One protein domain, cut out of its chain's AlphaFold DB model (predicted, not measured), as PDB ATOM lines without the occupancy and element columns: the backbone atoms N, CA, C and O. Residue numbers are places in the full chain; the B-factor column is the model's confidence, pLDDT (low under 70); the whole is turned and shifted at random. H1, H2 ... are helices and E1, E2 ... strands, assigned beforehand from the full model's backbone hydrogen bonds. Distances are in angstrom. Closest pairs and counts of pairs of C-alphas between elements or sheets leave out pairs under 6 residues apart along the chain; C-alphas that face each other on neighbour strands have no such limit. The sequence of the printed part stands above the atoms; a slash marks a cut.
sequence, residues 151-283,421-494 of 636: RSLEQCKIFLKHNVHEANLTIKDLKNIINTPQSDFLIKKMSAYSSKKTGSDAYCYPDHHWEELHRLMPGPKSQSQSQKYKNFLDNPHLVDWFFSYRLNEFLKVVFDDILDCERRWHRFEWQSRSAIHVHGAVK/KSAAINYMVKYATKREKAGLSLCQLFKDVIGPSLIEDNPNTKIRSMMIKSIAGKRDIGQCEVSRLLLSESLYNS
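This is residues 151 to 283 and 421 to 494 of the 636 residues of the protein "Hypothetical protein" of Brachionus calyciflorus (UniProt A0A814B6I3). Two lobes are joined by three links: one lobe is a cluster of six helices, H1, H2, H3, H4, H9 and H10, and the other is a small sheet of E2, E1 and E3 with the long H7 over one face and H8 over the other. In the second lobe, H11 packs on residues 236 to 241 of H7, with the short H5 and H6 nearby. The printed part has 207 residues with eleven named helices and three named strands, in the order H1 to H7, E1, E2, H8 to H11, E3; the sheet order is E2 E1 E3, antiparallel, and the class is mostly helix. The whole is loose, with a radius of gyration of the C-alphas of 21.9 A, and flat, spanning 63 by 46 by 24 A.

H1, residues 151 to 162, and H2, residues 164 to 167, only just touch, only at the corner, with 3 pairs of C-alphas within 8 A, the closest Leu 160 and Ala 167, 5.3 A. H3, residues 171 to 178, touches H9, residues 442 to 450, at a shallow tilt of 22 degrees, opposite ways, closest C-alphas Lys 175 and Ile 450, 6.4 A. H4, residues 182 to 194, touches H1 with residues 190 to 194 alone, closest C-alphas Tyr 193 and Gln 155, 6.3 A. H10, residues 459 to 472, forms a helical hairpin with H9, closest C-alphas Met 466 and Val 449, 6.5 A. H10 also touches H1 at a steep tilt of 43 degrees, closest C-alphas Arg 464 and Cys 156, 6.0 A. H5, residues 211 to 215, and H6, residues 225 to 234, are each close but not clearly touching H7, residues 236 to 258, at 6.8 A and 7.1 A between closest C-alphas. E1, residues 261 to 270, and E2, residues 276 to 283, form a hairpin, with N 267 and O 279 at 2.8 A. E3, residues 492 to 494, is antiparallel to E1, with N 266 and O 493 at 2.9 A. H7 is on the sheet at a height of 9.7 A, over E2 and E1; H8, residues 421 to 432, is on the opposite face at 9.6 A, over E2. H11, residues 479 to 487, touches H7, about perpendicular at 80 degrees, closest C-alphas Cys 480 and Pro 236, 4.8 A. Every O i to N i+4 pair is within hydrogen-bond range in H1, H3, H5, H6, H8, H9, H10 and H11, against 8 of 9 in H4 and 17 of 19 in H7; H2 is too short for one.

H1 begins at C-alpha 151, (-37.160, -1.519, -38.479). H7 is 31.3 A long, E1 25.5 A, E2 23.0 A and H10 19.7 A. E3 ends at C-alpha 494, (-31.066, 0.505, -62.353).

The C-alphas farthest apart, Ile 258 and Glu 456, are 67.6 A apart. Residues 284 to 420 are not printed, and C-alphas 283 and 421 are 11.9 A apart across this cut. The link H4 to H5 is long, 16 residues. Mean pLDDT of the printed part is 75.4, and residues 191 to 209 and 432 to 444 are among those under 70.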
ATOM      1  N   ARG A 151     -38.420  -1.264 -37.754       76.19
ATOM      2  CA  ARG A 151     -37.160  -1.519 -38.479       76.19
ATOM      3  C   ARG A 151     -35.920  -1.155 -37.649       76.19
ATOM      4  O   ARG A 151     -34.918  -1.864 -37.714       76.19
ATOM      5  N   SER A 152     -35.963  -0.065 -36.876       75.88
ATOM      6  CA  SER A 152     -34.857   0.321 -35.986       75.88
ATOM      7  C   SER A 152     -34.638  -0.685 -34.851       75.88
ATOM      8  O   SER A 152     -33.488  -0.998 -34.565       75.88
ATOM      9  N   LEU A 153     -35.696  -1.226 -34.236       79.00
ATOM     10  CA  LEU A 153     -35.579  -2.264 -33.203       79.00
ATOM     11  C   LEU A 153     -34.934  -3.544 -33.746       79.00
ATOM     12  O   LEU A 153     -34.044  -4.086 -33.092       79.00
ATOM     13  N   GLU A 154     -35.291  -3.973 -34.958       78.19
ATOM     14  CA  GLU A 154     -34.626  -5.114 -35.600       78.19
ATOM     15  C   GLU A 154     -33.142  -4.831 -35.883       78.19
ATOM     16  O   GLU A 154     -32.291  -5.667 -35.576       78.19
ATOM     17  N   GLN A 155     -32.781  -3.628 -36.359       77.19
ATOM     18  CA  GLN A 155     -31.360  -3.260 -36.476       77.19
ATOM     19  C   GLN A 155     -30.654  -3.188 -35.108       77.19
ATOM     20  O   GLN A 155     -29.479  -3.536 -35.038       77.19
ATOM     21  N   CYS A 156     -31.338  -2.821 -34.017       79.12
ATOM     22  CA  CYS A 156     -30.764  -2.866 -32.666       79.12
ATOM     23  C   CYS A 156     -30.488  -4.306 -32.209       79.12
ATOM     24  O   CYS A 156     -29.424  -4.566 -31.650       79.12
ATOM     25  N   LYS A 157     -31.405  -5.256 -32.457       80.94
ATOM     26  CA  LYS A 157     -31.174  -6.687 -32.175       80.94
ATOM     27  C   LYS A 157     -29.959  -7.201 -32.951       80.94
ATOM     28  O   LYS A 157     -29.090  -7.853 -32.378       80.94
ATOM     29  N   ILE A 158     -29.875  -6.855 -34.238       79.69
ATOM     30  CA  ILE A 158     -28.742  -7.194 -35.109       79.69
ATOM     31  C   ILE A 158     -27.444  -6.568 -34.581       79.69
ATOM     32  O   ILE A 158     -26.442  -7.270 -34.501       79.69
ATOM     33  N   PHE A 159     -27.445  -5.289 -34.189       80.88
ATOM     34  CA  PHE A 159     -26.278  -4.633 -33.595       80.88
ATOM     35  C   PHE A 159     -25.811  -5.377 -32.342       80.88
ATOM     36  O   PHE A 159     -24.659  -5.786 -32.295       80.88
ATOM     37  N   LEU A 160     -26.697  -5.619 -31.372       81.94
ATOM     38  CA  LEU A 160     -26.340  -6.295 -30.122       81.94
ATOM     39  C   LEU A 160     -25.777  -7.704 -30.370       81.94
ATOM     40  O   LEU A 160     -24.768  -8.068 -29.776       81.94
ATOM     41  N   LYS A 161     -26.344  -8.458 -31.323       79.62
ATOM     42  CA  LYS A 161     -25.831  -9.783 -31.712       79.62
ATOM     43  C   LYS A 161     -24.419  -9.739 -32.322       79.62
ATOM     44  O   LYS A 161     -23.643 -10.660 -32.103       79.62
ATOM     45  N   HIS A 162     -24.079  -8.696 -33.081       75.88
ATOM     46  CA  HIS A 162     -22.751  -8.543 -33.701       75.88
ATOM     47  C   HIS A 162     -21.718  -7.851 -32.796       75.88
ATOM     48  O   HIS A 162     -20.535  -7.827 -33.130       75.88
ATOM     49  N   ASN A 163     -22.145  -7.246 -31.686       78.69
ATOM     50  CA  ASN A 163     -21.329  -6.372 -30.844       78.69
ATOM     51  C   ASN A 163     -21.454  -6.818 -29.381       78.69
ATOM     52  O   ASN A 163     -22.025  -6.121 -28.545       78.69
ATOM     53  N   VAL A 164     -20.949  -8.025 -29.099       79.75
ATOM     54  CA  VAL A 164     -21.089  -8.712 -27.801       79.75
ATOM     55  C   VAL A 164     -20.490  -7.899 -26.649       79.75
ATOM     56  O   VAL A 164     -21.086  -7.827 -25.581       79.75
ATOM     57  N   HIS A 165     -19.356  -7.227 -26.876       80.38
ATOM     58  CA  HIS A 165     -18.753  -6.331 -25.886       80.38
ATOM     59  C   HIS A 165     -19.712  -5.189 -25.515       80.38
ATOM     60  O   HIS A 165     -20.003  -4.977 -24.342       80.38
ATOM     61  N   GLU A 166     -20.263  -4.485 -26.508       79.50
ATOM     62  CA  GLU A 166     -21.248  -3.423 -26.287       79.50
ATOM     63  C   GLU A 166     -22.569  -3.913 -25.671       79.50
ATOM     64  O   GLU A 166     -23.209  -3.156 -24.945       79.50
ATOM     65  N   ALA A 167     -22.975  -5.159 -25.931       78.88
ATOM     66  CA  ALA A 167     -24.177  -5.766 -25.352       78.88
ATOM     67  C   ALA A 167     -24.036  -6.118 -23.857       78.88
ATOM     68  O   ALA A 167     -25.052  -6.275 -23.173       78.88
ATOM     69  N   ASN A 168     -22.797  -6.214 -23.363       84.94
ATOM     70  CA  ASN A 168     -22.456  -6.556 -21.980       84.94
ATOM     71  C   ASN A 168     -22.075  -5.330 -21.120       84.94
ATOM     72  O   ASN A 168     -21.773  -5.494 -19.941       84.94
ATOM     73  N   LEU A 169     -22.086  -4.112 -21.679       84.75
ATOM     74  CA  LEU A 169     -21.795  -2.878 -20.934       84.75
ATOM     75  C   LEU A 169     -22.857  -2.602 -19.862       84.75
ATOM     76  O   LEU A 169     -24.054  -2.680 -20.138       84.75
ATOM     77  N   THR A 170     -22.436  -2.188 -18.667       85.31
ATOM     78  CA  THR A 170     -23.349  -1.729 -17.608       85.31
ATOM     79  C   THR A 170     -23.738  -0.256 -17.791       85.31
ATOM     80  O   THR A 170     -23.108   0.491 -18.544       85.31
ATOM     81  N   ILE A 171     -24.753   0.219 -17.057       82.75
ATOM     82  CA  ILE A 171     -25.090   1.656 -17.022       82.75
ATOM     83  C   ILE A 171     -23.919   2.499 -16.490       82.75
ATOM     84  O   ILE A 171     -23.724   3.625 -16.947       82.75
ATOM     85  N   LYS A 172     -23.115   1.961 -15.562       83.25
ATOM     86  CA  LYS A 172     -21.920   2.637 -15.038       83.25
ATOM     87  C   LYS A 172     -20.882   2.840 -16.144       83.25
ATOM     88  O   LYS A 172     -20.384   3.951 -16.308       83.25
ATOM     89  N   ASP A 173     -20.641   1.816 -16.960       83.69
ATOM     90  CA  ASP A 173     -19.718   1.900 -18.098       83.69
ATOM     91  C   ASP A 173     -20.238   2.874 -19.157       83.69
ATOM     92  O   ASP A 173     -19.498   3.736 -19.626       83.69
ATOM     93  N   LEU A 174     -21.536   2.811 -19.476       82.50
ATOM     94  CA  LEU A 174     -22.175   3.749 -20.401       82.50
ATOM     95  C   LEU A 174     -22.087   5.203 -19.916       82.50
ATOM     96  O   LEU A 174     -21.878   6.081 -20.750       82.50
ATOM     97  N   LYS A 175     -22.202   5.466 -18.604       81.88
ATOM     98  CA  LYS A 175     -21.997   6.801 -18.009       81.88
ATOM     99  C   LYS A 175     -20.539   7.257 -18.088       81.88
ATOM    100  O   LYS A 175     -20.298   8.413 -18.425       81.88
ATOM    101  N   ASN A 176     -19.580   6.362 -17.851       81.81
ATOM    102  CA  ASN A 176     -18.153   6.665 -18.000       81.81
ATOM    103  C   ASN A 176     -17.805   7.019 -19.459       81.81
ATOM    104  O   ASN A 176     -17.105   7.998 -19.705       81.81
ATOM    105  N   ILE A 177     -18.365   6.279 -20.423       80.38
ATOM    106  CA  ILE A 177     -18.160   6.485 -21.865       80.38
ATOM    107  C   ILE A 177     -18.653   7.867 -22.345       80.38
ATOM    108  O   ILE A 177     -18.092   8.390 -23.302       80.38
ATOM    109  N   ILE A 178     -19.641   8.501 -21.688       72.56
ATOM    110  CA  ILE A 178     -20.132   9.852 -22.062       72.56
ATOM    111  C   ILE A 178     -19.004  10.888 -22.048       72.56
ATOM    112  O   ILE A 178     -18.963  11.772 -22.903       72.56
ATOM    113  N   ASN A 179     -18.110  10.790 -21.064       71.25
ATOM    114  CA  ASN A 179     -17.091  11.801 -20.792       71.25
ATOM    115  C   ASN A 179     -15.767  11.523 -21.523       71.25
ATOM    116  O   ASN A 179     -14.802  12.262 -21.341       71.25
ATOM    117  N   THR A 180     -15.705  10.472 -22.344       77.25
ATOM    118  CA  THR A 180     -14.507  10.072 -23.089       77.25
ATOM    119  C   THR A 180     -14.751  10.117 -24.603       77.25
ATOM    120  O   THR A 180     -15.889   9.964 -25.060       77.25
ATOM    121  N   PRO A 181     -13.694  10.230 -25.432       72.12
ATOM    122  CA  PRO A 181     -13.807  10.117 -26.893       72.12
ATOM    123  C   PRO A 181     -14.279   8.730 -27.384       72.12
ATOM    124  O   PRO A 181     -14.507   8.534 -28.578       72.12
ATOM    125  N   GLN A 182     -14.462   7.752 -26.487       70.44
ATOM    126  CA  GLN A 182     -15.047   6.450 -26.824       70.44
ATOM    127  C   GLN A 182     -16.555   6.561 -27.123       70.44
ATOM    128  O   GLN A 182     -17.075   5.745 -27.890       70.44
ATOM    129  N   SER A 183     -17.241   7.593 -26.606       71.25
ATOM    130  CA  SER A 183     -18.623   7.925 -26.986       71.25
ATOM    131  C   SER A 183     -18.765   8.097 -28.500       71.25
ATOM    132  O   SER A 183     -19.601   7.433 -29.112       71.25
ATOM    133  N   ASP A 184     -17.903   8.898 -29.129       68.44
ATOM    134  CA  ASP A 184     -17.908   9.133 -30.577       68.44
ATOM    135  C   ASP A 184     -17.681   7.855 -31.389       68.44
ATOM    136  O   ASP A 184     -18.282   7.680 -32.454       68.44
ATOM    137  N   PHE A 185     -16.835   6.939 -30.908       73.00
ATOM    138  CA  PHE A 185     -16.623   5.650 -31.566       73.00
ATOM    139  C   PHE A 185     -17.882   4.774 -31.498       73.00
ATOM    140  O   PHE A 185     -18.343   4.280 -32.532       73.00
ATOM    141  N   LEU A 186     -18.488   4.646 -30.314       74.69
ATOM    142  CA  LEU A 186     -19.739   3.911 -30.115       74.69
ATOM    143  C   LEU A 186     -20.885   4.513 -30.947       74.69
ATOM    144  O   LEU A 186     -21.604   3.785 -31.633       74.69
ATOM    145  N   ILE A 187     -20.999   5.845 -30.972       70.44
ATOM    146  CA  ILE A 187     -21.952   6.599 -31.797       70.44
ATOM    147  C   ILE A 187     -21.726   6.317 -33.289       70.44
ATOM    148  O   ILE A 187     -22.685   6.006 -34.000       70.44
ATOM    149  N   LYS A 188     -20.482   6.373 -33.787       70.12
ATOM    150  CA  LYS A 188     -20.150   6.040 -35.187       70.12
ATOM    151  C   LYS A 188     -20.535   4.593 -35.519       70.12
ATOM    152  O   LYS A 188     -21.129   4.358 -36.575       70.12
ATOM    153  N   LYS A 189     -20.287   3.645 -34.603       72.94
ATOM    154  CA  LYS A 189     -20.664   2.225 -34.733       72.94
ATOM    155  C   LYS A 189     -22.186   2.057 -34.830       72.94
ATOM    156  O   LYS A 189     -22.669   1.476 -35.797       72.94
ATOM    157  N   MET A 190     -22.951   2.634 -33.900       71.50
ATOM    158  CA  MET A 190     -24.425   2.638 -33.912       71.50
ATOM    159  C   MET A 190     -25.004   3.296 -35.172       71.50
ATOM    160  O   MET A 190     -25.954   2.791 -35.781       71.50
ATOM    161  N   SER A 191     -24.421   4.422 -35.586       66.19
ATOM    162  CA  SER A 191     -24.868   5.186 -36.749       66.19
ATOM    163  C   SER A 191     -24.754   4.366 -38.037       66.19
ATOM    164  O   SER A 191     -25.661   4.420 -38.858       66.19
ATOM    165  N   ALA A 192     -23.734   3.511 -38.183       65.88
ATOM    166  CA  ALA A 192     -23.572   2.645 -39.358       65.88
ATOM    167  C   ALA A 192     -24.675   1.573 -39.516       65.88
ATOM    168  O   ALA A 192     -25.059   1.237 -40.637       65.88
ATOM    169  N   TYR A 193     -25.222   1.047 -38.413       63.88
ATOM    170  CA  TYR A 193     -26.379   0.133 -38.446       63.88
ATOM    171  C   TYR A 193     -27.690   0.902 -38.670       63.88
ATOM    172  O   TYR A 193     -28.632   0.392 -39.277       63.88
ATOM    173  N   SER A 194     -27.721   2.162 -38.229       55.84
ATOM    174  CA  SER A 194     -28.834   3.095 -38.412       55.84
ATOM    175  C   SER A 194     -28.926   3.654 -39.840       55.84
ATOM    176  O   SER A 194     -30.028   3.918 -40.323       55.84
ATOM    177  N   SER A 195     -27.790   3.801 -40.531       50.59
ATOM    178  CA  SER A 195     -27.644   4.472 -41.831       50.59
ATOM    179  C   SER A 195     -27.911   3.582 -43.050       50.59
ATOM    180  O   SER A 195     -27.592   3.974 -44.169       50.59
ATOM    181  N   LYS A 196     -28.525   2.403 -42.886       50.03
ATOM    182  CA  LYS A 196     -29.103   1.617 -44.001       50.03
ATOM    183  C   LYS A 196     -30.420   2.230 -44.521       50.03
ATOM    184  O   LYS A 196     -31.354   1.514 -44.871       50.03
ATOM    185  N   LYS A 197     -30.527   3.556 -44.484       49.06
ATOM    186  CA  LYS A 197     -31.704   4.339 -44.852       49.06
ATOM    187  C   LYS A 197     -31.203   5.508 -45.691       49.06
ATOM    188  O   LYS A 197     -30.414   6.314 -45.207       49.06
ATOM    189  N   THR A 198     -31.613   5.531 -46.951       40.62
ATOM    190  CA  THR A 198     -31.475   6.673 -47.852       40.62
ATOM    191  C   THR A 198     -32.765   7.491 -47.798       40.62
ATOM    192  O   THR A 198     -33.849   6.930 -47.651       40.62
ATOM    193  N   GLY A 199     -32.629   8.809 -47.892       40.66
ATOM    194  CA  GLY A 199     -33.716   9.781 -47.811       40.66
ATOM    195  C   GLY A 199     -33.150  11.200 -47.715       40.66
ATOM    196  O   GLY A 199     -31.923  11.352 -47.710       40.66
ATOM    197  N   SER A 200     -34.002  12.227 -47.706       37.69
ATOM    198  CA  SER A 200     -33.564  13.638 -47.667       37.69
ATOM    199  C   SER A 200     -34.672  14.608 -47.216       37.69
ATOM    200  O   SER A 200     -35.850  14.334 -47.406       37.69
ATOM    201  N   ASP A 201     -34.303  15.710 -46.552       28.47
ATOM    202  CA  ASP A 201     -35.223  16.570 -45.780       28.47
ATOM    203  C   ASP A 201     -36.250  17.353 -46.630       28.47
ATOM    204  O   ASP A 201     -35.889  17.904 -47.671       28.47
ATOM    205  N   ALA A 202     -37.527  17.429 -46.205       36.94
ATOM    206  CA  ALA A 202     -38.623  17.738 -47.141       36.94
ATOM    207  C   ALA A 202     -39.968  18.273 -46.524       36.94
ATOM    208  O   ALA A 202     -40.475  17.721 -45.555       36.94
ATOM    209  N   TYR A 203     -40.595  19.308 -47.133       32.88
ATOM    210  CA  TYR A 203     -42.021  19.757 -46.980       32.88
ATOM    211  C   TYR A 203     -42.593  20.236 -48.347       32.88
ATOM    212  O   TYR A 203     -41.869  20.915 -49.029       32.88
ATOM    213  N   CYS A 204     -43.782  19.888 -48.853       32.16
ATOM    214  CA  CYS A 204     -43.982  19.672 -50.321       32.16
ATOM    215  C   CYS A 204     -44.204  20.854 -51.325       32.16
ATOM    216  O   CYS A 204     -45.067  21.692 -51.084       32.16
ATOM    217  N   TYR A 205     -43.548  20.813 -52.511       35.66
ATOM    218  CA  TYR A 205     -43.817  21.616 -53.737       35.66
ATOM    219  C   TYR A 205     -43.279  20.966 -55.051       35.66
ATOM    220  O   TYR A 205     -42.073  20.944 -55.290       35.66
ATOM    221  N   PRO A 206     -44.153  20.404 -55.901       46.19
ATOM    222  CA  PRO A 206     -43.893  20.119 -57.326       46.19
ATOM    223  C   PRO A 206     -44.646  21.062 -58.271       46.19
ATOM    224  O   PRO A 206     -45.546  21.797 -57.857       46.19
ATOM    225  N   ASP A 207     -44.289  21.022 -59.554       51.81
ATOM    226  CA  ASP A 207     -44.844  21.918 -60.566       51.81
ATOM    227  C   ASP A 207     -46.352  21.737 -60.774       51.81
ATOM    228  O   ASP A 207     -46.848  20.707 -61.232       51.81
ATOM    229  N   HIS A 208     -47.094  22.819 -60.537       56.91
ATOM    230  CA  HIS A 208     -48.547  22.892 -60.725       56.91
ATOM    231  C   HIS A 208     -48.964  22.904 -62.206       56.91
ATOM    232  O   HIS A 208     -50.155  23.003 -62.510       56.91
ATOM    233  N   HIS A 209     -47.994  22.807 -63.114       64.81
ATOM    234  CA  HIS A 209     -48.126  23.011 -64.552       64.81
ATOM    235  C   HIS A 209     -48.543  21.750 -65.331       64.81
ATOM    236  O   HIS A 209     -48.900  21.854 -66.502       64.81
ATOM    237  N   TRP A 210     -48.528  20.562 -64.716       76.62
ATOM    238  CA  TRP A 210     -48.919  19.311 -65.380       76.62
ATOM    239  C   TRP A 210     -50.435  19.079 -65.314       76.62
ATOM    240  O   TRP A 210     -50.976  18.649 -64.294       76.62
ATOM    241  N   GLU A 211     -51.142  19.349 -66.412       80.12
ATOM    242  CA  GLU A 211     -52.599  19.168 -66.491       80.12
ATOM    243  C   GLU A 211     -53.037  17.699 -66.440       80.12
ATOM    244  O   GLU A 211     -54.164  17.400 -66.048       80.12
ATOM    245  N   GLU A 212     -52.161  16.774 -66.826       85.00
ATOM    246  CA  GLU A 212     -52.369  15.330 -66.706       85.00
ATOM    247  C   GLU A 212     -52.509  14.923 -65.234       85.00
ATOM    248  O   GLU A 212     -53.437  14.203 -64.881       85.00
ATOM    249  N   LEU A 213     -51.641  15.450 -64.361       85.38
ATOM    250  CA  LEU A 213     -51.685  15.194 -62.921       85.38
ATOM    251  C   LEU A 213     -52.983  15.730 -62.304       85.38
ATOM    252  O   LEU A 213     -53.630  15.034 -61.528       85.38
ATOM    253  N   HIS A 214     -53.402  16.943 -62.682       83.25
ATOM    254  CA  HIS A 214     -54.647  17.537 -62.172       83.25
ATOM    255  C   HIS A 214     -55.914  16.830 -62.664       83.25
ATOM    256  O   HIS A 214     -56.941  16.942 -62.006       83.25
ATOM    257  N   ARG A 215     -55.855  16.086 -63.779       84.88
ATOM    258  CA  ARG A 215     -56.950  15.214 -64.246       84.88
ATOM    259  C   ARG A 215     -57.085  13.915 -63.444       84.88
ATOM    260  O   ARG A 215     -58.144  13.307 -63.488       84.88
ATOM    261  N   LEU A 216     -56.034  13.498 -62.737       86.25
ATOM    262  CA  LEU A 216     -56.023  12.299 -61.887       86.25
ATOM    263  C   LEU A 216     -56.397  12.590 -60.426       86.25
ATOM    264  O   LEU A 216     -56.527  11.663 -59.630       86.25
ATOM    265  N   MET A 217     -56.524  13.866 -60.053       85.81
ATOM    266  CA  MET A 217     -56.908  14.247 -58.698       85.81
ATOM    267  C   MET A 217     -58.395  13.947 -58.456       85.81
ATOM    268  O   MET A 217     -59.207  14.224 -59.337       85.81
ATOM    269  N   PRO A 218     -58.770  13.437 -57.269       83.81
ATOM    270  CA  PRO A 218     -60.172  13.274 -56.902       83.81
ATOM    271  C   PRO A 218     -60.917  14.618 -56.863       83.81
ATOM    272  O   PRO A 218     -60.352  15.635 -56.449       83.81
ATOM    273  N   GLY A 219     -62.200  14.584 -57.233       78.69
ATOM    274  CA  GLY A 219     -63.093  15.745 -57.254       78.69
ATOM    275  C   GLY A 219     -63.101  16.517 -58.587       78.69
ATOM    276  O   GLY A 219     -62.531  16.068 -59.585       78.69
ATOM    277  N   PRO A 220     -63.781  17.675 -58.647       77.31
ATOM    278  CA  PRO A 220     -63.900  18.480 -59.862       77.31
ATOM    279  C   PRO A 220     -62.569  19.125 -60.285       77.31
ATOM    280  O   PRO A 220     -61.718  19.462 -59.459       77.31
ATOM    281  N   LYS A 221     -62.408  19.368 -61.596       79.44
ATOM    282  CA  LYS A 221     -61.201  19.985 -62.177       79.44
ATOM    283  C   LYS A 221     -60.933  21.367 -61.559       79.44
ATOM    284  O   LYS A 221     -61.652  22.327 -61.835       79.44
ATOM    285  N   SER A 222     -59.852  21.476 -60.787       79.50
ATOM    286  CA  SER A 222     -59.421  22.715 -60.126       79.50
ATOM    287  C   SER A 222     -59.193  23.860 -61.114       79.50
ATOM    288  O   SER A 222     -58.315  23.781 -61.979       79.50
ATOM    289  N   GLN A 223     -59.940  24.952 -60.938       77.25
ATOM    290  CA  GLN A 223     -59.844  26.144 -61.784       77.25
ATOM    291  C   GLN A 223     -58.777  27.124 -61.273       77.25
ATOM    292  O   GLN A 223     -58.090  27.749 -62.077       77.25
ATOM    293  N   SER A 224     -58.572  27.220 -59.951       81.75
ATOM    294  CA  SER A 224     -57.566  28.116 -59.363       81.75
ATOM    295  C   SER A 224     -56.258  27.406 -58.993       81.75
ATOM    296  O   SER A 224     -56.230  26.223 -58.643       81.75
ATOM    297  N   GLN A 225     -55.147  28.150 -59.007       76.44
ATOM    298  CA  GLN A 225     -53.834  27.642 -58.587       76.44
ATOM    299  C   GLN A 225     -53.820  27.215 -57.106       76.44
ATOM    300  O   GLN A 225     -53.182  26.224 -56.758       76.44
ATOM    301  N   SER A 226     -54.590  27.896 -56.250       79.69
ATOM    302  CA  SER A 226     -54.755  27.537 -54.833       79.69
ATOM    303  C   SER A 226     -55.466  26.186 -54.650       79.69
ATOM    304  O   SER A 226     -55.010  25.345 -53.876       79.69
ATOM    305  N   GLN A 227     -56.523  25.909 -55.428       80.25
ATOM    306  CA  GLN A 227     -57.176  24.591 -55.439       80.25
ATOM    307  C   GLN A 227     -56.230  23.492 -55.942       80.25
ATOM    308  O   GLN A 227     -56.164  22.421 -55.344       80.25
ATOM    309  N   LYS A 228     -55.451  23.767 -56.997       80.38
ATOM    310  CA  LYS A 228     -54.408  22.852 -57.497       80.38
ATOM    311  C   LYS A 228     -53.377  22.522 -56.406       80.38
ATOM    312  O   LYS A 228     -53.090  21.346 -56.198       80.38
ATOM    313  N   TYR A 229     -52.889  23.522 -55.664       78.06
ATOM    314  CA  TYR A 229     -51.966  23.334 -54.531       78.06
ATOM    315  C   TYR A 229     -52.592  22.544 -53.369       78.06
ATOM    316  O   TYR A 229     -51.943  21.692 -52.763       78.06
ATOM    317  N   LYS A 230     -53.878  22.766 -53.074       81.25
ATOM    318  CA  LYS A 230     -54.586  22.011 -52.032       81.25
ATOM    319  C   LYS A 230     -54.770  20.538 -52.409       81.25
ATOM    320  O   LYS A 230     -54.396  19.672 -51.623       81.25
ATOM    321  N   ASN A 231     -55.273  20.246 -53.611       82.44
ATOM    322  CA  ASN A 231     -55.453  18.869 -54.090       82.44
ATOM    323  C   ASN A 231     -54.119  18.118 -54.137       82.44
ATOM    324  O   ASN A 231     -54.053  16.940 -53.790       82.44
ATOM    325  N   PHE A 232     -53.055  18.829 -54.504       79.81
ATOM    326  CA  PHE A 232     -51.691  18.344 -54.442       79.81
ATOM    327  C   PHE A 232     -51.282  17.920 -53.008       79.81
ATOM    328  O   PHE A 232     -50.825  16.793 -52.803       79.81
ATOM    329  N   LEU A 233     -51.468  18.792 -52.005       80.38
ATOM    330  CA  LEU A 233     -51.123  18.502 -50.603       80.38
ATOM    331  C   LEU A 233     -51.985  17.394 -49.980       80.38
ATOM    332  O   LEU A 233     -51.500  16.654 -49.118       80.38
ATOM    333  N   ASP A 234     -53.241  17.282 -50.410       85.44
ATOM    334  CA  ASP A 234     -54.173  16.246 -49.967       85.44
ATOM    335  C   ASP A 234     -53.856  14.872 -50.599       85.44
ATOM    336  O   ASP A 234     -54.141  13.847 -49.983       85.44
ATOM    337  N   ASN A 235     -53.200  14.815 -51.768       87.81
ATOM    338  CA  ASN A 235     -52.927  13.568 -52.504       87.81
ATOM    339  C   ASN A 235     -51.428  13.318 -52.825       87.81
ATOM    340  O   ASN A 235     -51.082  12.977 -53.958       87.81
ATOM    341  N   PRO A 236     -50.510  13.372 -51.836       85.44
ATOM    342  CA  PRO A 236     -49.057  13.260 -52.061       85.44
ATOM    343  C   PRO A 236     -48.605  11.889 -52.602       85.44
ATOM    344  O   PRO A 236     -47.506  11.746 -53.132       85.44
ATOM    345  N   HIS A 237     -49.448  10.869 -52.459       87.25
ATOM    346  CA  HIS A 237     -49.227   9.516 -52.954       87.25
ATOM    347  C   HIS A 237     -49.475   9.398 -54.469       87.25
ATOM    348  O   HIS A 237     -48.662   8.789 -55.163       87.25
ATOM    349  N   LEU A 238     -50.532  10.036 -54.996       89.25
ATOM    350  CA  LEU A 238     -50.783  10.129 -56.442       89.25
ATOM    351  C   LEU A 238     -49.682  10.915 -57.145       89.25
ATOM    352  O   LEU A 238     -49.294  10.577 -58.257       89.25
ATOM    353  N   VAL A 239     -49.157  11.944 -56.482       86.44
ATOM    354  CA  VAL A 239     -48.051  12.760 -56.985       86.44
ATOM    355  C   VAL A 239     -46.789  11.928 -57.168       86.44
ATOM    356  O   VAL A 239     -46.219  11.926 -58.254       86.44
ATOM    357  N   ASP A 240     -46.335  11.249 -56.109       86.50
ATOM    358  CA  ASP A 240     -45.120  10.428 -56.158       86.50
ATOM    359  C   ASP A 240     -45.253   9.314 -57.207       86.50
ATOM    360  O   ASP A 240     -44.328   9.077 -57.992       86.50
ATOM    361  N   TRP A 241     -46.438   8.702 -57.294       88.69
ATOM    362  CA  TRP A 241     -46.766   7.727 -58.327       88.69
ATOM    363  C   TRP A 241     -46.722   8.330 -59.740       88.69
ATOM    364  O   TRP A 241     -46.008   7.806 -60.592       88.69
ATOM    365  N   PHE A 242     -47.414   9.445 -59.992       89.19
ATOM    366  CA  PHE A 242     -47.480  10.078 -61.313       89.19
ATOM    367  C   PHE A 242     -46.115  10.593 -61.769       89.19
ATOM    368  O   PHE A 242     -45.741  10.410 -62.924       89.19
ATOM    369  N   PHE A 243     -45.342  11.192 -60.863       87.62
ATOM    370  CA  PHE A 243     -43.970  11.603 -61.141       87.62
ATOM    371  C   PHE A 243     -43.111  10.391 -61.531       87.62
ATOM    372  O   PHE A 243     -42.369  10.455 -62.507       87.62
ATOM    373  N   SER A 244     -43.248   9.266 -60.820       88.50
ATOM    374  CA  SER A 244     -42.530   8.022 -61.141       88.50
ATOM    375  C   SER A 244     -42.966   7.420 -62.479       88.50
ATOM    376  O   SER A 244     -42.125   6.958 -63.243       88.50
ATOM    377  N   TYR A 245     -44.267   7.447 -62.779       90.62
ATOM    378  CA  TYR A 245     -44.826   7.013 -64.058       90.62
ATOM    379  C   TYR A 245     -44.280   7.863 -65.213       90.62
ATOM    380  O   TYR A 245     -43.680   7.332 -66.144       90.62
ATOM    381  N   ARG A 246     -44.392   9.195 -65.102       88.88
ATOM    382  CA  ARG A 246     -43.873  10.159 -66.081       88.88
ATOM    383  C   ARG A 246     -42.367  10.007 -66.284       88.88
ATOM    384  O   ARG A 246     -41.912  10.058 -67.419       88.88
ATOM    385  N   LEU A 247     -41.605   9.804 -65.206       89.44
ATOM    386  CA  LEU A 247     -40.169   9.535 -65.270       89.44
ATOM    387  C   LEU A 247     -39.876   8.252 -66.052       89.44
ATOM    388  O   LEU A 247     -38.998   8.268 -66.905       89.44
ATOM    389  N   ASN A 248     -40.591   7.160 -65.780       90.88
ATOM    390  CA  ASN A 248     -40.371   5.891 -66.473       90.88
ATOM    391  C   ASN A 248     -40.683   6.000 -67.972       90.88
ATOM    392  O   ASN A 248     -39.871   5.553 -68.777       90.88
ATOM    393  N   GLU A 249     -41.789   6.645 -68.355       91.38
ATOM    394  CA  GLU A 249     -42.118   6.875 -69.770       91.38
ATOM    395  C   GLU A 249     -41.115   7.818 -70.453       91.38
ATOM    396  O   GLU A 249     -40.659   7.537 -71.557       91.38
ATOM    397  N   PHE A 250     -40.686   8.890 -69.778       89.62
ATOM    398  CA  PHE A 250     -39.626   9.778 -70.265       89.62
ATOM    399  C   PHE A 250     -38.293   9.037 -70.465       89.62
ATOM    400  O   PHE A 250     -37.648   9.191 -71.501       89.62
ATOM    401  N   LEU A 251     -37.889   8.206 -69.499       90.94
ATOM    402  CA  LEU A 251     -36.669   7.405 -69.582       90.94
ATOM    403  C   LEU A 251     -36.749   6.342 -70.684       90.94
ATOM    404  O   LEU A 251     -35.746   6.081 -71.339       90.94
ATOM    405  N   LYS A 252     -37.921   5.750 -70.907       90.94
ATOM    406  CA  LYS A 252     -38.159   4.804 -71.995       90.94
ATOM    407  C   LYS A 252     -38.046   5.495 -73.357       90.94
ATOM    408  O   LYS A 252     -37.109   5.221 -74.095       90.94
ATOM    409  N   VAL A 253     -38.913   6.470 -73.632       89.56
ATOM    410  CA  VAL A 253     -38.974   7.138 -74.941       89.56
ATOM    411  C   VAL A 253     -37.671   7.868 -75.269       89.56
ATOM    412  O   VAL A 253     -37.155   7.755 -76.375       89.56
ATOM    413  N   VAL A 254     -37.107   8.628 -74.325       88.06
ATOM    414  CA  VAL A 254     -35.955   9.483 -74.643       88.06
ATOM    415  C   VAL A 254     -34.626   8.753 -74.493       88.06
ATOM    416  O   VAL A 254     -33.760   8.922 -75.345       88.06
ATOM    417  N   PHE A 255     -34.441   7.936 -73.451       88.75
ATOM    418  CA  PHE A 255     -33.158   7.254 -73.251       88.75
ATOM    419  C   PHE A 255     -33.103   5.869 -73.892       88.75
ATOM    420  O   PHE A 255     -32.083   5.576 -74.504       88.75
ATOM    421  N   ASP A 256     -34.136   5.028 -73.782       88.25
ATOM    422  CA  ASP A 256     -34.082   3.688 -74.390       88.25
ATOM    423  C   ASP A 256     -34.324   3.744 -75.907       88.25
ATOM    424  O   ASP A 256     -33.545   3.151 -76.648       88.25
ATOM    425  N   ASP A 257     -35.343   4.481 -76.371       86.81
ATOM    426  CA  ASP A 257     -35.733   4.474 -77.792       86.81
ATOM    427  C   ASP A 257     -34.948   5.498 -78.648       86.81
ATOM    428  O   ASP A 257     -34.457   5.146 -79.719       86.81
ATOM    429  N   ILE A 258     -34.810   6.762 -78.209       86.31
ATOM    430  CA  ILE A 258     -34.160   7.828 -79.015       86.31
ATOM    431  C   ILE A 258     -32.628   7.852 -78.867       86.31
ATOM    432  O   ILE A 258     -31.923   7.976 -79.866       86.31
ATOM    433  N   LEU A 259     -32.100   7.781 -77.639       85.44
ATOM    434  CA  LEU A 259     -30.652   7.885 -77.363       85.44
ATOM    435  C   LEU A 259     -29.933   6.523 -77.265       85.44
ATOM    436  O   LEU A 259     -28.742   6.483 -76.966       85.44
ATOM    437  N   ASP A 260     -30.652   5.420 -77.487       87.88
ATOM    438  CA  ASP A 260     -30.177   4.034 -77.422       87.88
ATOM    439  C   ASP A 260     -29.313   3.708 -76.180       87.88
ATOM    440  O   ASP A 260     -28.117   3.385 -76.243       87.88
ATOM    441  N   CYS A 261     -29.921   3.833 -74.999       89.94
ATOM    442  CA  CYS A 261     -29.260   3.612 -73.718       89.94
ATOM    443  C   CYS A 261     -28.889   2.134 -73.497       89.94
ATOM    444  O   CYS A 261     -29.726   1.233 -73.475       89.94
ATOM    445  N   GLU A 262     -27.607   1.876 -73.235       89.00
ATOM    446  CA  GLU A 262     -27.115   0.544 -72.881       89.00
ATOM    447  C   GLU A 262     -27.401   0.214 -71.405       89.00
ATOM    448  O   GLU A 262     -27.815  -0.902 -71.053       89.00
ATOM    449  N   ARG A 263     -27.119   1.186 -70.521       88.94
ATOM    450  CA  ARG A 263     -27.176   1.041 -69.059       88.94
ATOM    451  C   ARG A 263     -27.572   2.353 -68.397       88.94
ATOM    452  O   ARG A 263     -27.037   3.408 -68.731       88.94
ATOM    453  N   ARG A 264     -28.419   2.272 -67.371       90.12
ATOM    454  CA  ARG A 264     -28.839   3.423 -66.564       90.12
ATOM    455  C   ARG A 264     -28.899   3.111 -65.077       90.12
ATOM    456  O   ARG A 264     -29.222   2.000 -64.646       90.12
ATOM    457  N   TRP A 265     -28.651   4.136 -64.280       90.31
ATOM    458  CA  TRP A 265     -28.928   4.166 -62.852       90.31
ATOM    459  C   TRP A 265     -29.562   5.508 -62.518       90.31
ATOM    460  O   TRP A 265     -29.089   6.540 -62.991       90.31
ATOM    461  N   HIS A 266     -30.612   5.511 -61.703       89.12
ATOM    462  CA  HIS A 266     -31.171   6.743 -61.166       89.12
ATOM    463  C   HIS A 266     -31.682   6.563 -59.739       89.12
ATOM    464  O   HIS A 266     -32.096   5.476 -59.331       89.12
ATOM    465  N   ARG A 267     -31.659   7.648 -58.972       85.25
ATOM    466  CA  ARG A 267     -32.092   7.725 -57.581       85.25
ATOM    467  C   ARG A 267     -33.031   8.913 -57.395       85.25
ATOM    468  O   ARG A 267     -32.733  10.015 -57.844       85.25
ATOM    469  N   PHE A 268     -34.107   8.683 -56.650       83.62
ATOM    470  CA  PHE A 268     -35.004   9.725 -56.173       83.62
ATOM    471  C   PHE A 268     -34.387  10.450 -54.964       83.62
ATOM    472  O   PHE A 268     -33.881   9.826 -54.019       83.62
ATOM    473  N   GLU A 269     -34.444  11.776 -54.995       77.12
ATOM    474  CA  GLU A 269     -34.056  12.671 -53.912       77.12
ATOM    475  C   GLU A 269     -35.154  13.722 -53.712       77.12
ATOM    476  O   GLU A 269     -35.615  14.336 -54.667       77.12
ATOM    477  N   TRP A 270     -35.554  13.961 -52.467       73.31
ATOM    478  CA  TRP A 270     -36.443  15.063 -52.106       73.31
ATOM    479  C   TRP A 270     -35.582  16.204 -51.585       73.31
ATOM    480  O   TRP A 270     -34.965  16.071 -50.528       73.31
ATOM    481  N   GLN A 271     -35.477  17.289 -52.349       58.53
ATOM    482  CA  GLN A 271     -34.708  18.458 -51.922       58.53
ATOM    483  C   GLN A 271     -35.510  19.308 -50.924       58.53
ATOM    484  O   GLN A 271     -36.647  18.974 -50.565       58.53
ATOM    485  N   SER A 272     -34.930  20.431 -50.481       46.22
ATOM    486  CA  SER A 272     -35.683  21.416 -49.707       46.22
ATOM    487  C   SER A 272     -36.976  21.750 -50.454       46.22
ATOM    488  O   SER A 272     -37.007  21.915 -51.670       46.22
ATOM    489  N   ARG A 273     -38.076  21.785 -49.708       53.41
ATOM    490  CA  ARG A 273     -39.439  21.845 -50.247       53.41
ATOM    491  C   ARG A 273     -39.977  20.559 -50.945       53.41
ATOM    492  O   ARG A 273     -40.930  20.635 -51.706       53.41
ATOM    493  N   SER A 274     -39.464  19.354 -50.650       58.12
ATOM    494  CA  SER A 274     -39.889  18.047 -51.239       58.12
ATOM    495  C   SER A 274     -40.086  18.013 -52.759       58.12
ATOM    496  O   SER A 274     -40.813  17.143 -53.250       58.12
ATOM    497  N   ALA A 275     -39.468  18.927 -53.505       65.69
ATOM    498  CA  ALA A 275     -39.392  18.789 -54.945       65.69
ATOM    499  C   ALA A 275     -38.783  17.410 -55.225       65.69
ATOM    500  O   ALA A 275     -37.757  17.052 -54.630       65.69
ATOM    501  N   ILE A 276     -39.460  16.605 -56.045       77.38
ATOM    502  CA  ILE A 276     -38.980  15.267 -56.384       77.38
ATOM    503  C   ILE A 276     -37.919  15.455 -57.464       77.38
ATOM    504  O   ILE A 276     -38.229  15.792 -58.601       77.38
ATOM    505  N   HIS A 277     -36.659  15.285 -57.086       79.00
ATOM    506  CA  HIS A 277     -35.525  15.309 -57.997       79.00
ATOM    507  C   HIS A 277     -35.114  13.875 -58.312       79.00
ATOM    508  O   HIS A 277     -35.210  12.969 -57.479       79.00
ATOM    509  N   VAL A 278     -34.609  13.677 -59.524       83.81
ATOM    510  CA  VAL A 278     -34.016  12.413 -59.947       83.81
ATOM    511  C   VAL A 278     -32.591  12.698 -60.367       83.81
ATOM    512  O   VAL A 278     -32.348  13.453 -61.302       83.81
ATOM    513  N   HIS A 279     -31.648  12.087 -59.662       86.31
ATOM    514  CA  HIS A 279     -30.242  12.109 -60.038       86.31
ATOM    515  C   HIS A 279     -29.906  10.779 -60.694       86.31
ATOM    516  O   HIS A 279     -30.206   9.725 -60.135       86.31
ATOM    517  N   GLY A 280     -29.300  10.813 -61.876       86.88
ATOM    518  CA  GLY A 280     -29.021   9.612 -62.646       86.88
ATOM    519  C   GLY A 280     -27.760   9.719 -63.482       86.88
ATOM    520  O   GLY A 280     -27.209  10.798 -63.673       86.88
ATOM    521  N   ALA A 281     -27.307   8.565 -63.950       88.69
ATOM    522  CA  ALA A 281     -26.205   8.410 -64.882       88.69
ATOM    523  C   ALA A 281     -26.606   7.369 -65.934       88.69
ATOM    524  O   ALA A 281     -27.219   6.345 -65.606       88.69
ATOM    525  N   VAL A 282     -26.257   7.638 -67.189       88.81
ATOM    526  CA  VAL A 282     -26.562   6.784 -68.341       88.81
ATOM    527  C   VAL A 282     -25.293   6.506 -69.142       88.81
ATOM    528  O   VAL A 282     -24.391   7.338 -69.198       88.81
ATOM    529  N   LYS A 283     -25.239   5.330 -69.762       88.25
ATOM    530  CA  LYS A 283     -24.277   4.945 -70.797       88.25
ATOM    531  C   LYS A 283     -25.079   4.687 -72.068       88.25
ATOM    532  O   LYS A 283     -26.047   3.922 -72.026       88.25
ATOM    533  N   LYS A 421     -13.760   8.546 -65.694       77.94
ATOM    534  CA  LYS A 421     -14.211   7.427 -64.860       77.94
ATOM    535  C   LYS A 421     -14.244   7.788 -63.371       77.94
ATOM    536  O   LYS A 421     -15.143   7.338 -62.658       77.94
ATOM    537  N   SER A 422     -13.297   8.589 -62.886       77.50
ATOM    538  CA  SER A 422     -13.242   9.007 -61.480       77.50
ATOM    539  C   SER A 422     -14.367   9.993 -61.165       77.50
ATOM    540  O   SER A 422     -15.039   9.835 -60.148       77.50
ATOM    541  N   ALA A 423     -14.665  10.933 -62.064       74.62
ATOM    542  CA  ALA A 423     -15.836  11.803 -62.007       74.62
ATOM    543  C   ALA A 423     -17.151  11.002 -62.005       74.62
ATOM    544  O   ALA A 423     -18.015  11.268 -61.168       74.62
ATOM    545  N   ALA A 424     -17.279   9.965 -62.844       79.00
ATOM    546  CA  ALA A 424     -18.443   9.069 -62.842       79.00
ATOM    547  C   ALA A 424     -18.634   8.371 -61.485       79.00
ATOM    548  O   ALA A 424     -19.730   8.378 -60.916       79.00
ATOM    549  N   ILE A 425     -17.554   7.804 -60.935       81.50
ATOM    550  CA  ILE A 425     -17.555   7.164 -59.613       81.50
ATOM    551  C   ILE A 425     -17.889   8.189 -58.528       81.50
ATOM    552  O   ILE A 425     -18.753   7.921 -57.698       81.50
ATOM    553  N   ASN A 426     -17.277   9.373 -58.544       79.69
ATOM    554  CA  ASN A 426     -17.512  10.428 -57.562       79.69
ATOM    555  C   ASN A 426     -18.957  10.942 -57.605       79.69
ATOM    556  O   ASN A 426     -19.550  11.140 -56.546       79.69
ATOM    557  N   TYR A 427     -19.564  11.086 -58.787       81.06
ATOM    558  CA  TYR A 427     -20.983  11.426 -58.931       81.06
ATOM    559  C   TYR A 427     -21.874  10.324 -58.341       81.06
ATOM    560  O   TYR A 427     -22.692  10.586 -57.457       81.06
ATOM    561  N   MET A 428     -21.680   9.068 -58.759       80.50
ATOM    562  CA  MET A 428     -22.464   7.941 -58.245       80.50
ATOM    563  C   MET A 428     -22.294   7.770 -56.730       80.50
ATOM    564  O   MET A 428     -23.282   7.605 -56.020       80.50
ATOM    565  N   VAL A 429     -21.074   7.889 -56.199       80.62
ATOM    566  CA  VAL A 429     -20.787   7.831 -54.758       80.62
ATOM    567  C   VAL A 429     -21.406   9.020 -54.028       80.62
ATOM    568  O   VAL A 429     -22.027   8.800 -52.986       80.62
ATOM    569  N   LYS A 430     -21.330  10.249 -54.560       79.38
ATOM    570  CA  LYS A 430     -21.969  11.446 -53.986       79.38
ATOM    571  C   LYS A 430     -23.453  11.200 -53.741       79.38
ATOM    572  O   LYS A 430     -23.909  11.450 -52.631       79.38
ATOM    573  N   TYR A 431     -24.190  10.666 -54.717       75.25
ATOM    574  CA  TYR A 431     -25.636  10.437 -54.585       75.25
ATOM    575  C   TYR A 431     -26.014   9.099 -53.926       75.25
ATOM    576  O   TYR A 431     -27.042   9.037 -53.250       75.25
ATOM    577  N   ALA A 432     -25.194   8.049 -54.026       69.56
ATOM    578  CA  ALA A 432     -25.420   6.778 -53.327       69.56
ATOM    579  C   ALA A 432     -25.084   6.853 -51.826       69.56
ATOM    580  O   ALA A 432     -25.713   6.174 -51.016       69.56
ATOM    581  N   THR A 433     -24.103   7.678 -51.447       64.62
ATOM    582  CA  THR A 433     -23.654   7.853 -50.053       64.62
ATOM    583  C   THR A 433     -24.138   9.146 -49.406       64.62
ATOM    584  O   THR A 433     -23.829   9.355 -48.231       64.62
ATOM    585  N   LYS A 434     -24.915   9.982 -50.121       62.16
ATOM    586  CA  LYS A 434     -25.471  11.251 -49.619       62.16
ATOM    587  C   LYS A 434     -26.195  11.014 -48.298       62.16
ATOM    588  O   LYS A 434     -27.298  10.469 -48.270       62.16
ATOM    589  N   ARG A 435     -25.540  11.389 -47.200       49.62
ATOM    590  CA  ARG A 435     -26.102  11.271 -45.857       49.62
ATOM    591  C   ARG A 435     -27.069  12.423 -45.633       49.62
ATOM    592  O   ARG A 435     -26.771  13.559 -45.993       49.62
ATOM    593  N   GLU A 436     -28.188  12.113 -44.993       49.03
ATOM    594  CA  GLU A 436     -29.060  13.102 -44.358       49.03
ATOM    595  C   GLU A 436     -28.203  13.979 -43.420       49.03
ATOM    596  O   GLU A 436     -27.294  13.461 -42.751       49.03
ATOM    597  N   LYS A 437     -28.443  15.299 -43.382       41.66
ATOM    598  CA  LYS A 437     -27.736  16.177 -42.437       41.66
ATOM    599  C   LYS A 437     -28.081  15.708 -41.025       41.66
ATOM    600  O   LYS A 437     -29.246  15.582 -40.678       41.66
ATOM    601  N   ALA A 438     -27.074  15.423 -40.203       45.72
ATOM    602  CA  ALA A 438     -27.323  14.969 -38.841       45.72
ATOM    603  C   ALA A 438     -27.853  16.134 -37.989       45.72
ATOM    604  O   ALA A 438     -27.074  16.974 -37.543       45.72
ATOM    605  N   GLY A 439     -29.169  16.172 -37.766       46.28
ATOM    606  CA  GLY A 439     -29.781  17.073 -36.794       46.28
ATOM    607  C   GLY A 439     -29.256  16.808 -35.377       46.28
ATOM    608  O   GLY A 439     -29.354  15.681 -34.888       46.28
ATOM    609  N   LEU A 440     -28.740  17.872 -34.745       52.25
ATOM    610  CA  LEU A 440     -28.184  17.944 -33.384       52.25
ATOM    611  C   LEU A 440     -26.962  17.046 -33.093       52.25
ATOM    612  O   LEU A 440     -26.725  16.003 -33.705       52.25
ATOM    613  N   SER A 441     -26.151  17.465 -32.117       55.78
ATOM    614  CA  SER A 441     -24.994  16.683 -31.678       55.78
ATOM    615  C   SER A 441     -25.464  15.394 -30.994       55.78
ATOM    616  O   SER A 441     -26.173  15.402 -29.988       55.78
ATOM    617  N   LEU A 442     -25.040  14.247 -31.533       60.22
ATOM    618  CA  LEU A 442     -25.380  12.920 -30.997       60.22
ATOM    619  C   LEU A 442     -24.958  12.743 -29.528       60.22
ATOM    620  O   LEU A 442     -25.569  11.955 -28.807       60.22
ATOM    621  N   CYS A 443     -23.968  13.511 -29.076       61.22
ATOM    622  CA  CYS A 443     -23.508  13.563 -27.693       61.22
ATOM    623  C   CYS A 443     -24.560  14.169 -26.743       61.22
ATOM    624  O   CYS A 443     -24.674  13.707 -25.610       61.22
ATOM    625  N   GLN A 444     -25.371  15.135 -27.196       68.75
ATOM    626  CA  GLN A 444     -26.489  15.662 -26.404       68.75
ATOM    627  C   GLN A 444     -27.560  14.580 -26.214       68.75
ATOM    628  O   GLN A 444     -27.908  14.243 -25.088       68.75
ATOM    629  N   LEU A 445     -27.946  13.908 -27.302       70.06
ATOM    630  CA  LEU A 445     -28.826  12.732 -27.283       70.06
ATOM    631  C   LEU A 445     -28.337  11.613 -26.344       70.06
ATOM    632  O   LEU A 445     -29.149  10.905 -25.746       70.06
ATOM    633  N   PHE A 446     -27.020  11.439 -26.220       71.31
ATOM    634  CA  PHE A 446     -26.402  10.479 -25.306       71.31
ATOM    635  C   PHE A 446     -26.591  10.908 -23.839       71.31
ATOM    636  O   PHE A 446     -27.016  10.094 -23.015       71.31
ATOM    637  N   LYS A 447     -26.358  12.193 -23.525       74.88
ATOM    638  CA  LYS A 447     -26.622  12.787 -22.201       74.88
ATOM    639  C   LYS A 447     -28.106  12.692 -21.825       74.88
ATOM    640  O   LYS A 447     -28.415  12.216 -20.737       74.88
ATOM    641  N   ASP A 448     -29.010  13.020 -22.746       77.94
ATOM    642  CA  ASP A 448     -30.467  13.025 -22.529       77.94
ATOM    643  C   ASP A 448     -31.075  11.621 -22.309       77.94
ATOM    644  O   ASP A 448     -32.223  11.495 -21.877       77.94
ATOM    645  N   VAL A 449     -30.357  10.543 -22.655       79.44
ATOM    646  CA  VAL A 449     -30.810   9.154 -22.432       79.44
ATOM    647  C   VAL A 449     -30.078   8.493 -21.268       79.44
ATOM    648  O   VAL A 449     -30.723   7.855 -20.437       79.44
ATOM    649  N   ILE A 450     -28.751   8.619 -21.190       81.00
ATOM    650  CA  ILE A 450     -27.938   7.902 -20.196       81.00
ATOM    651  C   ILE A 450     -27.754   8.708 -18.905       81.00
ATOM    652  O   ILE A 450     -27.746   8.112 -17.830       81.00
ATOM    653  N   GLY A 451     -27.693  10.041 -18.978       77.94
ATOM    654  CA  GLY A 451     -27.607  10.927 -17.810       77.94
ATOM    655  C   GLY A 451     -28.658  10.622 -16.731       77.94
ATOM    656  O   GLY A 451     -28.267  10.259 -15.618       77.94
ATOM    657  N   PRO A 452     -29.970  10.663 -17.052       83.62
ATOM    658  CA  PRO A 452     -31.044  10.395 -16.091       83.62
ATOM    659  C   PRO A 452     -31.293   8.901 -15.804       83.62
ATOM    660  O   PRO A 452     -32.274   8.569 -15.149       83.62
ATOM    661  N   SER A 453     -30.463   7.975 -16.305       81.50
ATOM    662  CA  SER A 453     -30.663   6.536 -16.062       81.50
ATOM    663  C   SER A 453     -30.153   6.100 -14.683       81.50
ATOM    664  O   SER A 453     -29.087   6.540 -14.242       81.50
ATOM    665  N   LEU A 454     -30.886   5.211 -14.017       84.94
ATOM    666  CA  LEU A 454     -30.506   4.570 -12.755       84.94
ATOM    667  C   LEU A 454     -29.517   3.424 -13.010       84.94
ATOM    668  O   LEU A 454     -29.441   2.901 -14.117       84.94
ATOM    669  N   ILE A 455     -28.749   3.016 -11.997       78.00
ATOM    670  CA  ILE A 455     -27.746   1.938 -12.148       78.00
ATOM    671  C   ILE A 455     -28.417   0.586 -12.452       78.00
ATOM    672  O   ILE A 455     -27.863  -0.216 -13.200       78.00
ATOM    673  N   GLU A 456     -29.626   0.380 -11.930       81.56
ATOM    674  CA  GLU A 456     -30.468  -0.811 -12.117       81.56
ATOM    675  C   GLU A 456     -31.148  -0.879 -13.498       81.56
ATOM    676  O   GLU A 456     -31.722  -1.907 -13.861       81.56
ATOM    677  N   ASP A 457     -31.099   0.196 -14.293       82.50
ATOM    678  CA  ASP A 457     -31.714   0.213 -15.618       82.50
ATOM    679  C   ASP A 457     -31.072  -0.815 -16.563       82.50
ATOM    680  O   ASP A 457     -29.853  -0.941 -16.657       82.50
ATOM    681  N   ASN A 458     -31.889  -1.480 -17.383       83.75
ATOM    682  CA  ASN A 458     -31.375  -2.403 -18.392       83.75
ATOM    683  C   ASN A 458     -30.556  -1.647 -19.475       83.75
ATOM    684  O   ASN A 458     -31.141  -0.880 -20.257       83.75
ATOM    685  N   PRO A 459     -29.232  -1.883 -19.602       81.81
ATOM    686  CA  PRO A 459     -28.368  -1.112 -20.497       81.81
ATOM    687  C   PRO A 459     -28.711  -1.338 -21.972       81.81
ATOM    688  O   PRO A 459     -28.747  -0.389 -22.757       81.81
ATOM    689  N   ASN A 460     -29.093  -2.563 -22.343       83.00
ATOM    690  CA  ASN A 460     -29.534  -2.899 -23.695       83.00
ATOM    691  C   ASN A 460     -30.820  -2.151 -24.096       83.00
ATOM    692  O   ASN A 460     -30.983  -1.771 -25.259       83.00
ATOM    693  N   THR A 461     -31.713  -1.862 -23.147       83.00
ATOM    694  CA  THR A 461     -32.900  -1.021 -23.378       83.00
ATOM    695  C   THR A 461     -32.531   0.453 -23.574       83.00
ATOM    696  O   THR A 461     -33.100   1.110 -24.450       83.00
ATOM    697  N   LYS A 462     -31.535   0.977 -22.848       83.62
ATOM    698  CA  LYS A 462     -31.041   2.350 -23.056       83.62
ATOM    699  C   LYS A 462     -30.282   2.498 -24.380       83.62
ATOM    700  O   LYS A 462     -30.554   3.439 -25.120       83.62
ATOM    701  N   ILE A 463     -29.459   1.516 -24.749       79.31
ATOM    702  CA  ILE A 463     -28.806   1.386 -26.066       79.31
ATOM    703  C   ILE A 463     -29.841   1.394 -27.209       79.31
ATOM    704  O   ILE A 463     -29.681   2.126 -28.190       79.31
ATOM    705  N   ARG A 464     -30.951   0.649 -27.070       80.50
ATOM    706  CA  ARG A 464     -32.087   0.696 -28.015       80.50
ATOM    707  C   ARG A 464     -32.742   2.079 -28.055       80.50
ATOM    708  O   ARG A 464     -33.024   2.580 -29.141       80.50
ATOM    709  N   SER A 465     -32.965   2.709 -26.900       79.44
ATOM    710  CA  SER A 465     -33.542   4.058 -26.801       79.44
ATOM    711  C   SER A 465     -32.668   5.105 -27.504       79.44
ATOM    712  O   SER A 465     -33.176   5.867 -28.325       79.44
ATOM    713  N   MET A 466     -31.349   5.075 -27.290       76.44
ATOM    714  CA  MET A 466     -30.379   5.913 -28.003       76.44
ATOM    715  C   MET A 466     -30.431   5.692 -29.516       76.44
ATOM    716  O   MET A 466     -30.538   6.660 -30.266       76.44
ATOM    717  N   MET A 467     -30.402   4.442 -29.995       74.00
ATOM    718  CA  MET A 467     -30.512   4.168 -31.435       74.00
ATOM    719  C   MET A 467     -31.848   4.656 -32.011       74.00
ATOM    720  O   MET A 467     -31.868   5.276 -33.068       74.00
ATOM    721  N   ILE A 468     -32.968   4.462 -31.310       73.00
ATOM    722  CA  ILE A 468     -34.277   4.949 -31.763       73.00
ATOM    723  C   ILE A 468     -34.324   6.478 -31.795       73.00
ATOM    724  O   ILE A 468     -34.691   7.028 -32.833       73.00
ATOM    725  N   LYS A 469     -33.948   7.176 -30.715       71.31
ATOM    726  CA  LYS A 469     -33.966   8.649 -30.671       71.31
ATOM    727  C   LYS A 469     -32.978   9.253 -31.675       71.31
ATOM    728  O   LYS A 469     -33.343  10.173 -32.399       71.31
ATOM    729  N   SER A 470     -31.784   8.670 -31.808       64.38
ATOM    730  CA  SER A 470     -30.791   9.071 -32.815       64.38
ATOM    731  C   SER A 470     -31.187   8.752 -34.257       64.38
ATOM    732  O   SER A 470     -30.492   9.182 -35.171       64.38
ATOM    733  N   ILE A 471     -32.269   8.009 -34.496       59.22
ATOM    734  CA  ILE A 471     -32.871   7.850 -35.826       59.22
ATOM    735  C   ILE A 471     -34.071   8.788 -35.972       59.22
ATOM    736  O   ILE A 471     -34.220   9.424 -37.010       59.22
ATOM    737  N   ALA A 472     -34.928   8.876 -34.954       54.34
ATOM    738  CA  ALA A 472     -36.173   9.634 -35.005       54.34
ATOM    739  C   ALA A 472     -35.951  11.154 -35.059       54.34
ATOM    740  O   ALA A 472     -36.621  11.818 -35.839       54.34
ATOM    741  N   GLY A 473     -34.997  11.691 -34.290       51.41
ATOM    742  CA  GLY A 473     -34.747  13.137 -34.185       51.41
ATOM    743  C   GLY A 473     -33.821  13.735 -35.249       51.41
ATOM    744  O   GLY A 473     -33.374  14.861 -35.075       51.41
ATOM    745  N   LYS A 474     -33.465  12.993 -36.308       54.25
ATOM    746  CA  LYS A 474     -32.426  13.426 -37.262       54.25
ATOM    747  C   LYS A 474     -32.907  14.228 -38.472       54.25
ATOM    748  O   LYS A 474     -32.040  14.776 -39.141       54.25
ATOM    749  N   ARG A 475     -34.207  14.225 -38.797       58.91
ATOM    750  CA  ARG A 475     -34.695  14.679 -40.111       58.91
ATOM    751  C   ARG A 475     -36.203  14.923 -40.184       58.91
ATOM    752  O   ARG A 475     -36.977  14.058 -39.760       58.91
ATOM    753  N   ASP A 476     -36.569  16.016 -40.851       59.00
ATOM    754  CA  ASP A 476     -37.926  16.335 -41.303       59.00
ATOM    755  C   ASP A 476     -38.232  15.626 -42.629       59.00
ATOM    756  O   ASP A 476     -37.528  15.796 -43.624       59.00
ATOM    757  N   ILE A 477     -39.279  14.801 -42.661       68.06
ATOM    758  CA  ILE A 477     -39.649  14.026 -43.850       68.06
ATOM    759  C   ILE A 477     -40.865  14.625 -44.561       68.06
ATOM    760  O   ILE A 477     -41.830  15.030 -43.917       68.06
ATOM    761  N   GLY A 478     -40.834  14.648 -45.894       73.44
ATOM    762  CA  GLY A 478     -41.887  15.235 -46.722       73.44
ATOM    763  C   GLY A 478     -43.040  14.281 -47.005       73.44
ATOM    764  O   GLY A 478     -42.887  13.061 -46.985       73.44
ATOM    765  N   GLN A 479     -44.209  14.837 -47.327       78.44
ATOM    766  CA  GLN A 479     -45.425  14.047 -47.552       78.44
ATOM    767  C   GLN A 479     -45.309  13.059 -48.727       78.44
ATOM    768  O   GLN A 479     -45.782  11.927 -48.607       78.44
ATOM    769  N   CYS A 480     -44.673  13.453 -49.838       79.94
ATOM    770  CA  CYS A 480     -44.452  12.555 -50.981       79.94
ATOM    771  C   CYS A 480     -43.480  11.423 -50.626       79.94
ATOM    772  O   CYS A 480     -43.781  10.259 -50.871       79.94
ATOM    773  N   GLU A 481     -42.366  11.732 -49.958       80.94
ATOM    774  CA  GLU A 481     -41.385  10.721 -49.551       80.94
ATOM    775  C   GLU A 481     -41.957   9.730 -48.522       80.94
ATOM    776  O   GLU A 481     -41.760   8.521 -48.647       80.94
ATOM    777  N   VAL A 482     -42.734  10.211 -47.540       82.62
ATOM    778  CA  VAL A 482     -43.511   9.339 -46.643       82.62
ATOM    779  C   VAL A 482     -44.432   8.425 -47.442       82.62
ATOM    780  O   VAL A 482     -44.461   7.223 -47.185       82.62
ATOM    781  N   SER A 483     -45.164   8.976 -48.413       87.12
ATOM    782  CA  SER A 483     -46.104   8.204 -49.229       87.12
ATOM    783  C   SER A 483     -45.383   7.104 -50.007       87.12
ATOM    784  O   SER A 483     -45.785   5.946 -49.921       87.12
ATOM    785  N   ARG A 484     -44.252   7.423 -50.646       86.69
ATOM    786  CA  ARG A 484     -43.390   6.453 -51.334       86.69
ATOM    787  C   ARG A 484     -42.922   5.321 -50.419       86.69
ATOM    788  O   ARG A 484     -43.003   4.142 -50.766       86.69
ATOM    789  N   LEU A 485     -42.451   5.675 -49.222       83.50
ATOM    790  CA  LEU A 485     -41.919   4.730 -48.238       83.50
ATOM    791  C   LEU A 485     -43.002   3.850 -47.594       83.50
ATOM    792  O   LEU A 485     -42.697   2.720 -47.205       83.50
ATOM    793  N   LEU A 486     -44.244   4.339 -47.492       85.19
ATOM    794  CA  LEU A 486     -45.415   3.558 -47.072       85.19
ATOM    795  C   LEU A 486     -45.897   2.621 -48.184       85.19
ATOM    796  O   LEU A 486     -46.133   1.442 -47.930       85.19
ATOM    797  N   LEU A 487     -45.951   3.110 -49.425       86.00
ATOM    798  CA  LEU A 487     -46.239   2.298 -50.609       86.00
ATOM    799  C   LEU A 487     -45.136   1.263 -50.902       86.00
ATOM    800  O   LEU A 487     -45.355   0.341 -51.684       86.00
ATOM    801  N   SER A 488     -43.987   1.351 -50.225       83.00
ATOM    802  CA  SER A 488     -42.822   0.470 -50.397       83.00
ATOM    803  C   SER A 488     -42.249   0.495 -51.821       83.00
ATOM    804  O   SER A 488     -41.757  -0.519 -52.312       83.00
ATOM    805  N   GLU A 489     -42.312   1.657 -52.471       82.75
ATOM    806  CA  GLU A 489     -41.720   1.890 -53.791       82.75
ATOM    807  C   GLU A 489     -40.202   2.124 -53.687       82.75
ATOM    808  O   GLU A 489     -39.684   2.563 -52.653       82.75
ATOM    809  N   SER A 490     -39.457   1.823 -54.757       82.12
ATOM    810  CA  SER A 490     -37.990   1.897 -54.721       82.12
ATOM    811  C   SER A 490     -37.473   3.337 -54.690       82.12
ATOM    812  O   SER A 490     -37.974   4.211 -55.396       82.12
ATOM    813  N   LEU A 491     -36.422   3.595 -53.908       80.56
ATOM    814  CA  LEU A 491     -35.736   4.896 -53.874       80.56
ATOM    815  C   LEU A 491     -34.704   5.063 -55.000       80.56
ATOM    816  O   LEU A 491     -34.205   6.165 -55.213       80.56
ATOM    817  N   TYR A 492     -34.350   3.982 -55.692       85.50
ATOM    818  CA  TYR A 492     -33.437   3.986 -56.831       85.50
ATOM    819  C   TYR A 492     -33.768   2.828 -57.772       85.50
ATOM    820  O   TYR A 492     -34.176   1.753 -57.328       85.50
ATOM    821  N   ASN A 493     -33.541   3.028 -59.063       86.38
ATOM    822  CA  ASN A 493     -33.735   2.012 -60.085       86.38
ATOM    823  C   ASN A 493     -32.461   1.910 -60.927       86.38
ATOM    824  O   ASN A 493     -31.680   2.857 -61.046       86.38
ATOM    825  N   SER A 494     -32.231   0.739 -61.512       88.44
ATOM    826  CA  SER A 494     -31.066   0.505 -62.353       88.44
ATOM    827  C   SER A 494     -31.329  -0.598 -63.366       88.44
ATOM    828  O   SER A 494     -32.117  -1.498 -63.100       88.44
TER     829      SER A 494